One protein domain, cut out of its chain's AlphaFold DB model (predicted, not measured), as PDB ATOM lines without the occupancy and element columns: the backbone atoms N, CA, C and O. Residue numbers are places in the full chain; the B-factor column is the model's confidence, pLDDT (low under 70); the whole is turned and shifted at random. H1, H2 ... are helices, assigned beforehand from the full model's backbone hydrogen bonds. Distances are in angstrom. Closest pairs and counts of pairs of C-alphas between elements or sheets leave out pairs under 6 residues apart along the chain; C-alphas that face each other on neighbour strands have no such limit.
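What this domain is: This is residues 315 to 392 of the 627 residues of the protein "S1 motif domain-containing protein" of Caenorhabditis brenneri (UniProt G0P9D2). Three short helices, H1 to H3, gather on one side, and one long helix, H5, lies across from them on the other; only H1 and H3 touch among the helices. Short H4 stands between H3 and H5, and a long link without a named element, residues 355 to 372, runs from it to H5. The printed part has 78 residues with five named helices, H1 to H5 in that order, and no named strand; its class is all helix, with 47 residues in helices. It is only just compact, close to loose, with a radius of gyration of the C-alphas of 13.5 A, and spans 37 by 30 by 20 A.

Where its parts are: H1 is residues 316 to 320, 6.1 A long, beginning at C-alpha 316 at (-19.209, -9.725, 49.549). H2 is residues 323 to 329, 9.9 A, and H3 is residues 335 to 345, 15.3 A. H4 is residues 350 to 354, 5.9 A. H5 is residues 373 to 391, 26.6 A, ending at C-alpha 391 at (2.027, -9.039, 41.644).

How they stand to each other: H1 and H3 touch, the closest C-alphas being those of Ala 316 and Ser 339, 4.9 A apart. H2 and H3 are close but not clearly touching, about perpendicular at 75 degrees; the C-alphas of Phe 329 and Ile 338 come closest, 7.2 A. H4 and H5 are close but not clearly touching, with the C-alphas of Met 351 and Val 388 closest at 7.4 A. H5 is apart from H1, H2 and H3. In H1 to H5 every O i to N i+4 pair is within hydrogen-bond range.

The domain as a whole: The C-alphas of Glu 332 and Val 371 are farthest apart, 37.5 A. The printed part has no cut. The link from H4 to H5 is long. Low confidence, under 70, falls on residues 347 to 349 and 363 to 371.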
ATOM      1  N   GLY A 315     -20.035  -9.215  45.358       71.06
ATOM      2  CA  GLY A 315     -19.697 -10.557  45.800       71.06
ATOM      3  C   GLY A 315     -19.268 -10.669  47.265       71.06
ATOM      4  O   GLY A 315     -18.856 -11.755  47.658       71.06
ATOM      5  N   ALA A 316     -19.380  -9.618  48.090       77.88
ATOM      6  CA  ALA A 316     -19.209  -9.725  49.549       77.88
ATOM      7  C   ALA A 316     -20.263 -10.667  50.142       77.88
ATOM      8  O   ALA A 316     -19.919 -11.652  50.791       77.88
ATOM      9  N   SER A 317     -21.531 -10.430  49.804       78.12
ATOM     10  CA  SER A 317     -22.666 -11.313  50.079       78.12
ATOM     11  C   SER A 317     -22.421 -12.739  49.578       78.12
ATOM     12  O   SER A 317     -22.604 -13.696  50.329       78.12
ATOM     13  N   LYS A 318     -21.930 -12.903  48.342       81.00
ATOM     14  CA  LYS A 318     -21.585 -14.219  47.775       81.00
ATOM     15  C   LYS A 318     -20.509 -14.932  48.595       81.00
ATOM     16  O   LYS A 318     -20.733 -16.073  48.986       81.00
ATOM     17  N   TYR A 319     -19.393 -14.264  48.890       84.75
ATOM     18  CA  TYR A 319     -18.315 -14.796  49.729       84.75
ATOM     19  C   TYR A 319     -18.809 -15.150  51.135       84.75
ATOM     20  O   TYR A 319     -18.516 -16.243  51.611       84.75
ATOM     21  N   SER A 320     -19.631 -14.303  51.759       86.38
ATOM     22  CA  SER A 320     -20.151 -14.525  53.116       86.38
ATOM     23  C   SER A 320     -21.058 -15.752  53.275       86.38
ATOM     24  O   SER A 320     -21.291 -16.199  54.394       86.38
ATOM     25  N   CYS A 321     -21.524 -16.330  52.161       83.94
ATOM     26  CA  CYS A 321     -22.269 -17.588  52.115       83.94
ATOM     27  C   CYS A 321     -21.403 -18.802  51.708       83.94
ATOM     28  O   CYS A 321     -21.945 -19.886  51.494       83.94
ATOM     29  N   THR A 322     -20.081 -18.651  51.551       85.50
ATOM     30  CA  THR A 322     -19.174 -19.753  51.171       85.50
ATOM     31  C   THR A 322     -18.660 -20.537  52.375       85.50
ATOM     32  O   THR A 322     -18.501 -20.001  53.472       85.50
ATOM     33  N   THR A 323     -18.277 -21.796  52.146       85.25
ATOM     34  CA  THR A 323     -17.520 -22.585  53.130       85.25
ATOM     35  C   THR A 323     -16.179 -21.940  53.473       85.25
ATOM     36  O   THR A 323     -15.774 -21.996  54.621       85.25
ATOM     37  N   ALA A 324     -15.522 -21.253  52.531       82.44
ATOM     38  CA  ALA A 324     -14.269 -20.538  52.790       82.44
ATOM     39  C   ALA A 324     -14.441 -19.373  53.785       82.44
ATOM     40  O   ALA A 324     -13.540 -19.102  54.570       82.44
ATOM     41  N   ALA A 325     -15.600 -18.707  53.795       86.06
ATOM     42  CA  ALA A 325     -15.924 -17.726  54.828       86.06
ATOM     43  C   ALA A 325     -16.245 -18.381  56.184       86.06
ATOM     44  O   ALA A 325     -15.879 -17.830  57.218       86.06
ATOM     45  N   ARG A 326     -16.865 -19.571  56.198       87.44
ATOM     46  CA  ARG A 326     -17.050 -20.366  57.428       87.44
ATOM     47  C   ARG A 326     -15.727 -20.876  58.004       87.44
ATOM     48  O   ARG A 326     -15.511 -20.740  59.200       87.44
ATOM     49  N   GLU A 327     -14.809 -21.344  57.154       84.50
ATOM     50  CA  GLU A 327     -13.421 -21.682  57.514       84.50
ATOM     51  C   GLU A 327     -12.674 -20.480  58.137       84.50
ATOM     52  O   GLU A 327     -11.812 -20.678  58.987       84.50
ATOM     53  N   GLU A 328     -12.989 -19.241  57.731       84.94
ATOM     54  CA  GLU A 328     -12.267 -18.028  58.152       84.94
ATOM     55  C   GLU A 328     -12.894 -17.287  59.353       84.94
ATOM     56  O   GLU A 328     -12.173 -16.618  60.094       84.94
ATOM     57  N   PHE A 329     -14.213 -17.389  59.560       86.69
ATOM     58  CA  PHE A 329     -14.954 -16.660  60.607       86.69
ATOM     59  C   PHE A 329     -15.725 -17.551  61.597       86.69
ATOM     60  O   PHE A 329     -16.240 -17.040  62.590       86.69
ATOM     61  N   GLY A 330     -15.819 -18.858  61.347       85.69
ATOM     62  CA  GLY A 330     -16.627 -19.793  62.128       85.69
ATOM     63  C   GLY A 330     -18.110 -19.835  61.729       85.69
ATOM     64  O   GLY A 330     -18.635 -18.979  61.003       85.69
ATOM     65  N   ASP A 331     -18.807 -20.860  62.217       85.06
ATOM     66  CA  ASP A 331     -20.229 -21.089  61.924       85.06
ATOM     67  C   ASP A 331     -21.176 -20.155  62.693       85.06
ATOM     68  O   ASP A 331     -22.268 -19.851  62.207       85.06
ATOM     69  N   GLU A 332     -20.735 -19.622  63.835       84.62
ATOM     70  CA  GLU A 332     -21.505 -18.682  64.664       84.62
ATOM     71  C   GLU A 332     -21.548 -17.252  64.091       84.62
ATOM     72  O   GLU A 332     -22.469 -16.493  64.390       84.62
ATOM     73  N   ALA A 333     -20.584 -16.868  63.245       85.56
ATOM     74  CA  ALA A 333     -20.500 -15.510  62.703       85.56
ATOM     75  C   ALA A 333     -21.681 -15.171  61.772       85.56
ATOM     76  O   ALA A 333     -22.092 -15.985  60.934       85.56
ATOM     77  N   GLU A 334     -22.215 -13.945  61.854       86.88
ATOM     78  CA  GLU A 334     -23.290 -13.530  60.948       86.88
ATOM     79  C   GLU A 334     -22.769 -13.253  59.530       86.88
ATOM     80  O   GLU A 334     -21.832 -12.483  59.323       86.88
ATOM     81  N   ILE A 335     -23.507 -13.739  58.530       83.00
ATOM     82  CA  ILE A 335     -23.315 -13.454  57.095       83.00
ATOM     83  C   ILE A 335     -23.166 -11.936  56.823       83.00
ATOM     84  O   ILE A 335     -22.358 -11.516  55.989       83.00
ATOM     85  N   LYS A 336     -23.889 -11.085  57.574       80.38
ATOM     86  CA  LYS A 336     -23.779  -9.615  57.494       80.38
ATOM     87  C   LYS A 336     -22.433  -9.087  58.001       80.38
ATOM     88  O   LYS A 336     -21.837  -8.230  57.355       80.38
ATOM     89  N   GLN A 337     -21.957  -9.598  59.137       85.56
ATOM     90  CA  GLN A 337     -20.677  -9.209  59.739       85.56
ATOM     91  C   GLN A 337     -19.522  -9.617  58.817       85.56
ATOM     92  O   GLN A 337     -18.667  -8.794  58.503       85.56
ATOM     93  N   ILE A 338     -19.561 -10.846  58.291       85.75
ATOM     94  CA  ILE A 338     -18.598 -11.349  57.302       85.75
ATOM     95  C   ILE A 338     -18.585 -10.458  56.047       85.75
ATOM     96  O   ILE A 338     -17.516 -10.059  55.583       85.75
ATOM     97  N   SER A 339     -19.761 -10.084  55.525       81.94
ATOM     98  CA  SER A 339     -19.876  -9.153  54.390       81.94
ATOM     99  C   SER A 339     -19.227  -7.796  54.691       81.94
ATOM    100  O   SER A 339     -18.450  -7.292  53.880       81.94
ATOM    101  N   ALA A 340     -19.496  -7.216  55.866       79.12
ATOM    102  CA  ALA A 340     -18.930  -5.933  56.281       79.12
ATOM    103  C   ALA A 340     -17.400  -5.991  56.449       79.12
ATOM    104  O   ALA A 340     -16.697  -5.090  55.987       79.12
ATOM    105  N   VAL A 341     -16.862  -7.069  57.032       83.56
ATOM    106  CA  VAL A 341     -15.408  -7.269  57.159       83.56
ATOM    107  C   VAL A 341     -14.752  -7.479  55.788       83.56
ATOM    108  O   VAL A 341     -13.678  -6.927  55.554       83.56
ATOM    109  N   SER A 342     -15.398  -8.186  54.851       84.62
ATOM    110  CA  SER A 342     -14.916  -8.301  53.464       84.62
ATOM    111  C   SER A 342     -14.832  -6.931  52.781       84.62
ATOM    112  O   SER A 342     -13.815  -6.593  52.178       84.62
ATOM    113  N   ILE A 343     -15.865  -6.095  52.924       78.19
ATOM    114  CA  ILE A 343     -15.881  -4.727  52.381       78.19
ATOM    115  C   ILE A 343     -14.766  -3.875  53.009       78.19
ATOM    116  O   ILE A 343     -14.036  -3.200  52.284       78.19
ATOM    117  N   GLY A 344     -14.570  -3.953  54.330       74.94
ATOM    118  CA  GLY A 344     -13.488  -3.245  55.023       74.94
ATOM    119  C   GLY A 344     -12.087  -3.693  54.587       74.94
ATOM    120  O   GLY A 344     -11.213  -2.860  54.359       74.94
ATOM    121  N   ARG A 345     -11.866  -4.999  54.398       78.69
ATOM    122  CA  ARG A 345     -10.564  -5.549  53.980       78.69
ATOM    123  C   ARG A 345     -10.168  -5.167  52.556       78.69
ATOM    124  O   ARG A 345      -8.984  -4.944  52.325       78.69
ATOM    125  N   ARG A 346     -11.124  -4.979  51.637       80.31
ATOM    126  CA  ARG A 346     -10.852  -4.462  50.275       80.31
ATOM    127  C   ARG A 346     -10.213  -3.072  50.264       80.31
ATOM    128  O   ARG A 346      -9.575  -2.723  49.280       80.31
ATOM    129  N   LEU A 347     -10.379  -2.281  51.329       66.31
ATOM    130  CA  LEU A 347      -9.718  -0.981  51.482       66.31
ATOM    131  C   LEU A 347      -8.242  -1.109  51.913       66.31
ATOM    132  O   LEU A 347      -7.485  -0.155  51.765       66.31
ATOM    133  N   ILE A 348      -7.840  -2.267  52.443       67.19
ATOM    134  CA  ILE A 348      -6.497  -2.539  52.978       67.19
ATOM    135  C   ILE A 348      -5.687  -3.364  51.971       67.19
ATOM    136  O   ILE A 348      -4.610  -2.949  51.554       67.19
ATOM    137  N   ASP A 349      -6.235  -4.503  51.547       69.12
ATOM    138  CA  ASP A 349      -5.691  -5.363  50.494       69.12
ATOM    139  C   ASP A 349      -6.840  -5.804  49.568       69.12
ATOM    140  O   ASP A 349      -7.541  -6.786  49.846       69.12
ATOM    141  N   PRO A 350      -7.057  -5.088  48.447       76.56
ATOM    142  CA  PRO A 350      -8.053  -5.479  47.459       76.56
ATOM    143  C   PRO A 350      -7.776  -6.865  46.863       76.56
ATOM    144  O   PRO A 350      -8.716  -7.592  46.557       76.56
ATOM    145  N   MET A 351      -6.508  -7.252  46.678       80.75
ATOM    146  CA  MET A 351      -6.144  -8.479  45.965       80.75
ATOM    147  C   MET A 351      -6.473  -9.722  46.794       80.75
ATOM    148  O   MET A 351      -7.193 -10.600  46.313       80.75
ATOM    149  N   SER A 352      -5.986  -9.790  48.035       80.06
ATOM    150  CA  SER A 352      -6.179 -10.964  48.902       80.06
ATOM    151  C   SER A 352      -7.629 -11.162  49.351       80.06
ATOM    152  O   SER A 352      -7.982 -12.257  49.791       80.06
ATOM    153  N   GLU A 353      -8.475 -10.138  49.222       84.94
ATOM    154  CA  GLU A 353      -9.908 -10.220  49.507       84.94
ATOM    155  C   GLU A 353     -10.730 -10.510  48.232       84.94
ATOM    156  O   GLU A 353     -11.557 -11.421  48.248       84.94
ATOM    157  N   TYR A 354     -10.458  -9.857  47.090       84.62
ATOM    158  CA  TYR A 354     -11.150 -10.176  45.827       84.62
ATOM    159  C   TYR A 354     -10.851 -11.592  45.313       84.62
ATOM    160  O   TYR A 354     -11.720 -12.204  44.695       84.62
ATOM    161  N   VAL A 355      -9.671 -12.157  45.596       87.31
ATOM    162  CA  VAL A 355      -9.310 -13.531  45.189       87.31
ATOM    163  C   VAL A 355     -10.100 -14.626  45.938       87.31
ATOM    164  O   VAL A 355     -10.081 -15.789  45.539       87.31
ATOM    165  N   LYS A 356     -10.828 -14.271  47.008       86.88
ATOM    166  CA  LYS A 356     -11.749 -15.176  47.724       86.88
ATOM    167  C   LYS A 356     -13.102 -15.339  47.020       86.88
ATOM    168  O   LYS A 356     -13.883 -16.212  47.386       86.88
ATOM    169  N   ILE A 357     -13.390 -14.489  46.036       86.19
ATOM    170  CA  ILE A 357     -14.669 -14.411  45.328       86.19
ATOM    171  C   ILE A 357     -14.482 -15.018  43.939       86.19
ATOM    172  O   ILE A 357     -13.523 -14.694  43.238       86.19
ATOM    173  N   GLU A 358     -15.404 -15.882  43.500       83.12
ATOM    174  CA  GLU A 358     -15.321 -16.416  42.136       83.12
ATOM    175  C   GLU A 358     -15.368 -15.267  41.113       83.12
ATOM    176  O   GLU A 358     -16.295 -14.452  41.179       83.12
ATOM    177  N   PRO A 359     -14.440 -15.189  40.136       82.12
ATOM    178  CA  PRO A 359     -14.250 -13.973  39.345       82.12
ATOM    179  C   PRO A 359     -15.473 -13.451  38.578       82.12
ATOM    180  O   PRO A 359     -15.488 -12.266  38.246       82.12
ATOM    181  N   GLN A 360     -16.480 -14.286  38.302       74.94
ATOM    182  CA  GLN A 360     -17.747 -13.887  37.670       74.94
ATOM    183  C   GLN A 360     -18.648 -13.017  38.572       74.94
ATOM    184  O   GLN A 360     -19.432 -12.223  38.069       74.94
ATOM    185  N   HIS A 361     -18.501 -13.095  39.900       76.69
ATOM    186  CA  HIS A 361     -19.299 -12.317  40.859       76.69
ATOM    187  C   HIS A 361     -18.757 -10.896  41.116       76.69
ATOM    188  O   HIS A 361     -19.364 -10.133  41.862       76.69
ATOM    189  N   LEU A 362     -17.639 -10.517  40.490       70.81
ATOM    190  CA  LEU A 362     -16.946  -9.236  40.695       70.81
ATOM    191  C   LEU A 362     -17.483  -8.076  39.821       70.81
ATOM    192  O   LEU A 362     -16.723  -7.169  39.501       70.81
ATOM    193  N   GLY A 363     -18.759  -8.114  39.411       61.47
ATOM    194  CA  GLY A 363     -19.470  -7.018  38.723       61.47
ATOM    195  C   GLY A 363     -18.872  -6.589  37.373       61.47
ATOM    196  O   GLY A 363     -18.178  -5.582  37.292       61.47
ATOM    197  N   LYS A 364     -19.131  -7.338  36.293       59.72
ATOM    198  CA  LYS A 364     -18.366  -7.257  35.031       59.72
ATOM    199  C   LYS A 364     -19.204  -6.884  33.804       59.72
ATOM    200  O   LYS A 364     -19.177  -7.545  32.769       59.72
ATOM    201  N   GLY A 365     -19.888  -5.746  33.918       53.38
ATOM    202  CA  GLY A 365     -20.579  -5.081  32.811       53.38
ATOM    203  C   GLY A 365     -21.975  -5.634  32.502       53.38
ATOM    204  O   GLY A 365     -22.353  -6.727  32.920       53.38
ATOM    205  N   GLN A 366     -22.767  -4.856  31.753       45.22
ATOM    206  CA  GLN A 366     -24.204  -5.120  31.554       45.22
ATOM    207  C   GLN A 366     -24.537  -6.471  30.904       45.22
ATOM    208  O   GLN A 366     -25.632  -6.983  31.112       45.22
ATOM    209  N   TYR A 367     -23.618  -7.038  30.123       53.56
ATOM    210  CA  TYR A 367     -23.865  -8.227  29.304       53.56
ATOM    211  C   TYR A 367     -23.238  -9.508  29.883       53.56
ATOM    212  O   TYR A 367     -23.200 -10.527  29.202       53.56
ATOM    213  N   GLN A 368     -22.786  -9.495  31.146       61.75
ATOM    214  CA  GLN A 368     -22.200 -10.678  31.803       61.75
ATOM    215  C   GLN A 368     -23.167 -11.876  31.896       61.75
ATOM    216  O   GLN A 368     -22.726 -13.017  31.894       61.75
ATOM    217  N   LEU A 369     -24.483 -11.624  31.935       61.34
ATOM    218  CA  LEU A 369     -25.539 -12.652  31.904       61.34
ATOM    219  C   LEU A 369     -25.976 -13.021  30.470       61.34
ATOM    220  O   LEU A 369     -26.954 -13.740  30.284       61.34
ATOM    221  N   SER A 370     -25.302 -12.474  29.456       55.22
ATOM    222  CA  SER A 370     -25.599 -12.637  28.024       55.22
ATOM    223  C   SER A 370     -24.430 -13.257  27.249       55.22
ATOM    224  O   SER A 370     -24.448 -13.282  26.023       55.22
ATOM    225  N   VAL A 371     -23.419 -13.752  27.965       67.38
ATOM    226  CA  VAL A 371     -22.283 -14.525  27.449       67.38
ATOM    227  C   VAL A 371     -22.267 -15.903  28.116       67.38
ATOM    228  O   VAL A 371     -22.906 -16.096  29.150       67.38
ATOM    229  N   ASP A 372     -21.545 -16.865  27.542       76.56
ATOM    230  CA  ASP A 372     -21.403 -18.199  28.137       76.56
ATOM    231  C   ASP A 372     -20.693 -18.116  29.504       76.56
ATOM    232  O   ASP A 372     -19.513 -17.766  29.576       76.56
ATOM    233  N   ASP A 373     -21.409 -18.431  30.591       76.94
ATOM    234  CA  ASP A 373     -20.902 -18.309  31.970       76.94
ATOM    235  C   ASP A 373     -19.638 -19.149  32.198       76.94
ATOM    236  O   ASP A 373     -18.727 -18.727  32.908       76.94
ATOM    237  N   LYS A 374     -19.528 -20.309  31.539       81.56
ATOM    238  CA  LYS A 374     -18.363 -21.187  31.655       81.56
ATOM    239  C   LYS A 374     -17.127 -20.576  30.990       81.56
ATOM    240  O   LYS A 374     -16.063 -20.560  31.607       81.56
ATOM    241  N   LEU A 375     -17.242 -20.065  29.766       78.81
ATOM    242  CA  LEU A 375     -16.159 -19.383  29.058       78.81
ATOM    243  C   LEU A 375     -15.788 -18.070  29.755       78.81
ATOM    244  O   LEU A 375     -14.600 -17.786  29.912       78.81
ATOM    245  N   LEU A 376     -16.779 -17.316  30.240       80.00
ATOM    246  CA  LEU A 376     -16.575 -16.134  31.076       80.00
ATOM    247  C   LEU A 376     -15.773 -16.503  32.333       80.00
ATOM    248  O   LEU A 376     -14.736 -15.899  32.597       80.00
ATOM    249  N   LYS A 377     -16.186 -17.539  33.073       84.56
ATOM    250  CA  LYS A 377     -15.475 -18.048  34.254       84.56
ATOM    251  C   LYS A 377     -14.050 -18.489  33.914       84.56
ATOM    252  O   LYS A 377     -13.125 -18.062  34.598       84.56
ATOM    253  N   GLU A 378     -13.844 -19.266  32.846       84.75
ATOM    254  CA  GLU A 378     -12.510 -19.699  32.394       84.75
ATOM    255  C   GLU A 378     -11.595 -18.502  32.062       84.75
ATOM    256  O   GLU A 378     -10.489 -18.410  32.603       84.75
ATOM    257  N   LYS A 379     -12.055 -17.549  31.237       84.62
ATOM    258  CA  LYS A 379     -11.273 -16.360  30.847       84.62
ATOM    259  C   LYS A 379     -10.999 -15.444  32.048       84.62
ATOM    260  O   LYS A 379      -9.878 -14.970  32.214       84.62
ATOM    261  N   LEU A 380     -11.979 -15.218  32.927       85.56
ATOM    262  CA  LEU A 380     -11.804 -14.369  34.112       85.56
ATOM    263  C   LEU A 380     -10.902 -15.006  35.179       85.56
ATOM    264  O   LEU A 380     -10.159 -14.280  35.837       85.56
ATOM    265  N   VAL A 381     -10.928 -16.333  35.340       87.50
ATOM    266  CA  VAL A 381      -9.971 -17.058  36.194       87.50
ATOM    267  C   VAL A 381      -8.553 -16.941  35.634       87.50
ATOM    268  O   VAL A 381      -7.631 -16.724  36.417       87.50
ATOM    269  N   ALA A 382      -8.364 -16.993  34.310       86.50
ATOM    270  CA  ALA A 382      -7.062 -16.734  33.691       86.50
ATOM    271  C   ALA A 382      -6.579 -15.288  33.934       86.50
ATOM    272  O   ALA A 382      -5.454 -15.088  34.377       86.50
ATOM    273  N   VAL A 383      -7.439 -14.277  33.754       87.38
ATOM    274  CA  VAL A 383      -7.083 -12.868  34.029       87.38
ATOM    275  C   VAL A 383      -6.707 -12.646  35.500       87.38
ATOM    276  O   VAL A 383      -5.707 -11.985  35.779       87.38
ATOM    277  N   VAL A 384      -7.471 -13.200  36.451       88.56
ATOM    278  CA  VAL A 384      -7.146 -13.097  37.887       88.56
ATOM    279  C   VAL A 384      -5.838 -13.820  38.205       88.56
ATOM    280  O   VAL A 384      -4.999 -13.255  38.900       88.56
ATOM    281  N   ARG A 385      -5.623 -15.015  37.644       91.00
ATOM    282  CA  ARG A 385      -4.383 -15.788  37.793       91.00
ATOM    283  C   ARG A 385      -3.157 -15.025  37.308       91.00
ATOM    284  O   ARG A 385      -2.154 -14.956  38.018       91.00
ATOM    285  N   ASP A 386      -3.255 -14.409  36.134       89.12
ATOM    286  CA  ASP A 386      -2.166 -13.627  35.560       89.12
ATOM    287  C   ASP A 386      -1.848 -12.410  36.434       89.12
ATOM    288  O   ASP A 386      -0.689 -12.176  36.768       89.12
ATOM    289  N   ARG A 387      -2.865 -11.654  36.870       87.69
ATOM    290  CA  ARG A 387      -2.656 -10.446  37.685       87.69
ATOM    291  C   ARG A 387      -2.172 -10.756  39.106       87.69
ATOM    292  O   ARG A 387      -1.300 -10.039  39.585       87.69
ATOM    293  N   VAL A 388      -2.661 -11.825  39.745       90.50
ATOM    294  CA  VAL A 388      -2.164 -12.291  41.055       90.50
ATOM    295  C   VAL A 388      -0.717 -12.774  40.946       90.50
ATOM    296  O   VAL A 388       0.125 -12.344  41.728       90.50
ATOM    297  N   SER A 389      -0.391 -13.587  39.934       92.62
ATOM    298  CA  SER A 389       0.987 -14.045  39.701       92.62
ATOM    299  C   SER A 389       1.937 -12.872  39.450       92.62
ATOM    300  O   SER A 389       2.991 -12.790  40.068       92.62
ATOM    301  N   LEU A 390       1.558 -11.923  38.589       89.94
ATOM    302  CA  LEU A 390       2.416 -10.794  38.220       89.94
ATOM    303  C   LEU A 390       2.628  -9.768  39.346       89.94
ATOM    304  O   LEU A 390       3.611  -9.030  39.275       89.94
ATOM    305  N   ILE A 391       1.770  -9.743  40.374       88.38
ATOM    306  CA  ILE A 391       2.027  -9.039  41.644       88.38
ATOM    307  C   ILE A 391       2.927  -9.893  42.553       88.38
ATOM    308  O   ILE A 391       3.897  -9.380  43.104       88.38
ATOM    309  N   GLY A 392       2.653 -11.196  42.643       89.31
ATOM    310  CA  GLY A 392       3.384 -12.159  43.466       89.31
ATOM    311  C   GLY A 392       2.905 -12.212  44.922       89.31
ATOM    312  O   GLY A 392       2.087 -11.399  45.354       89.31
TER     313      GLY A 392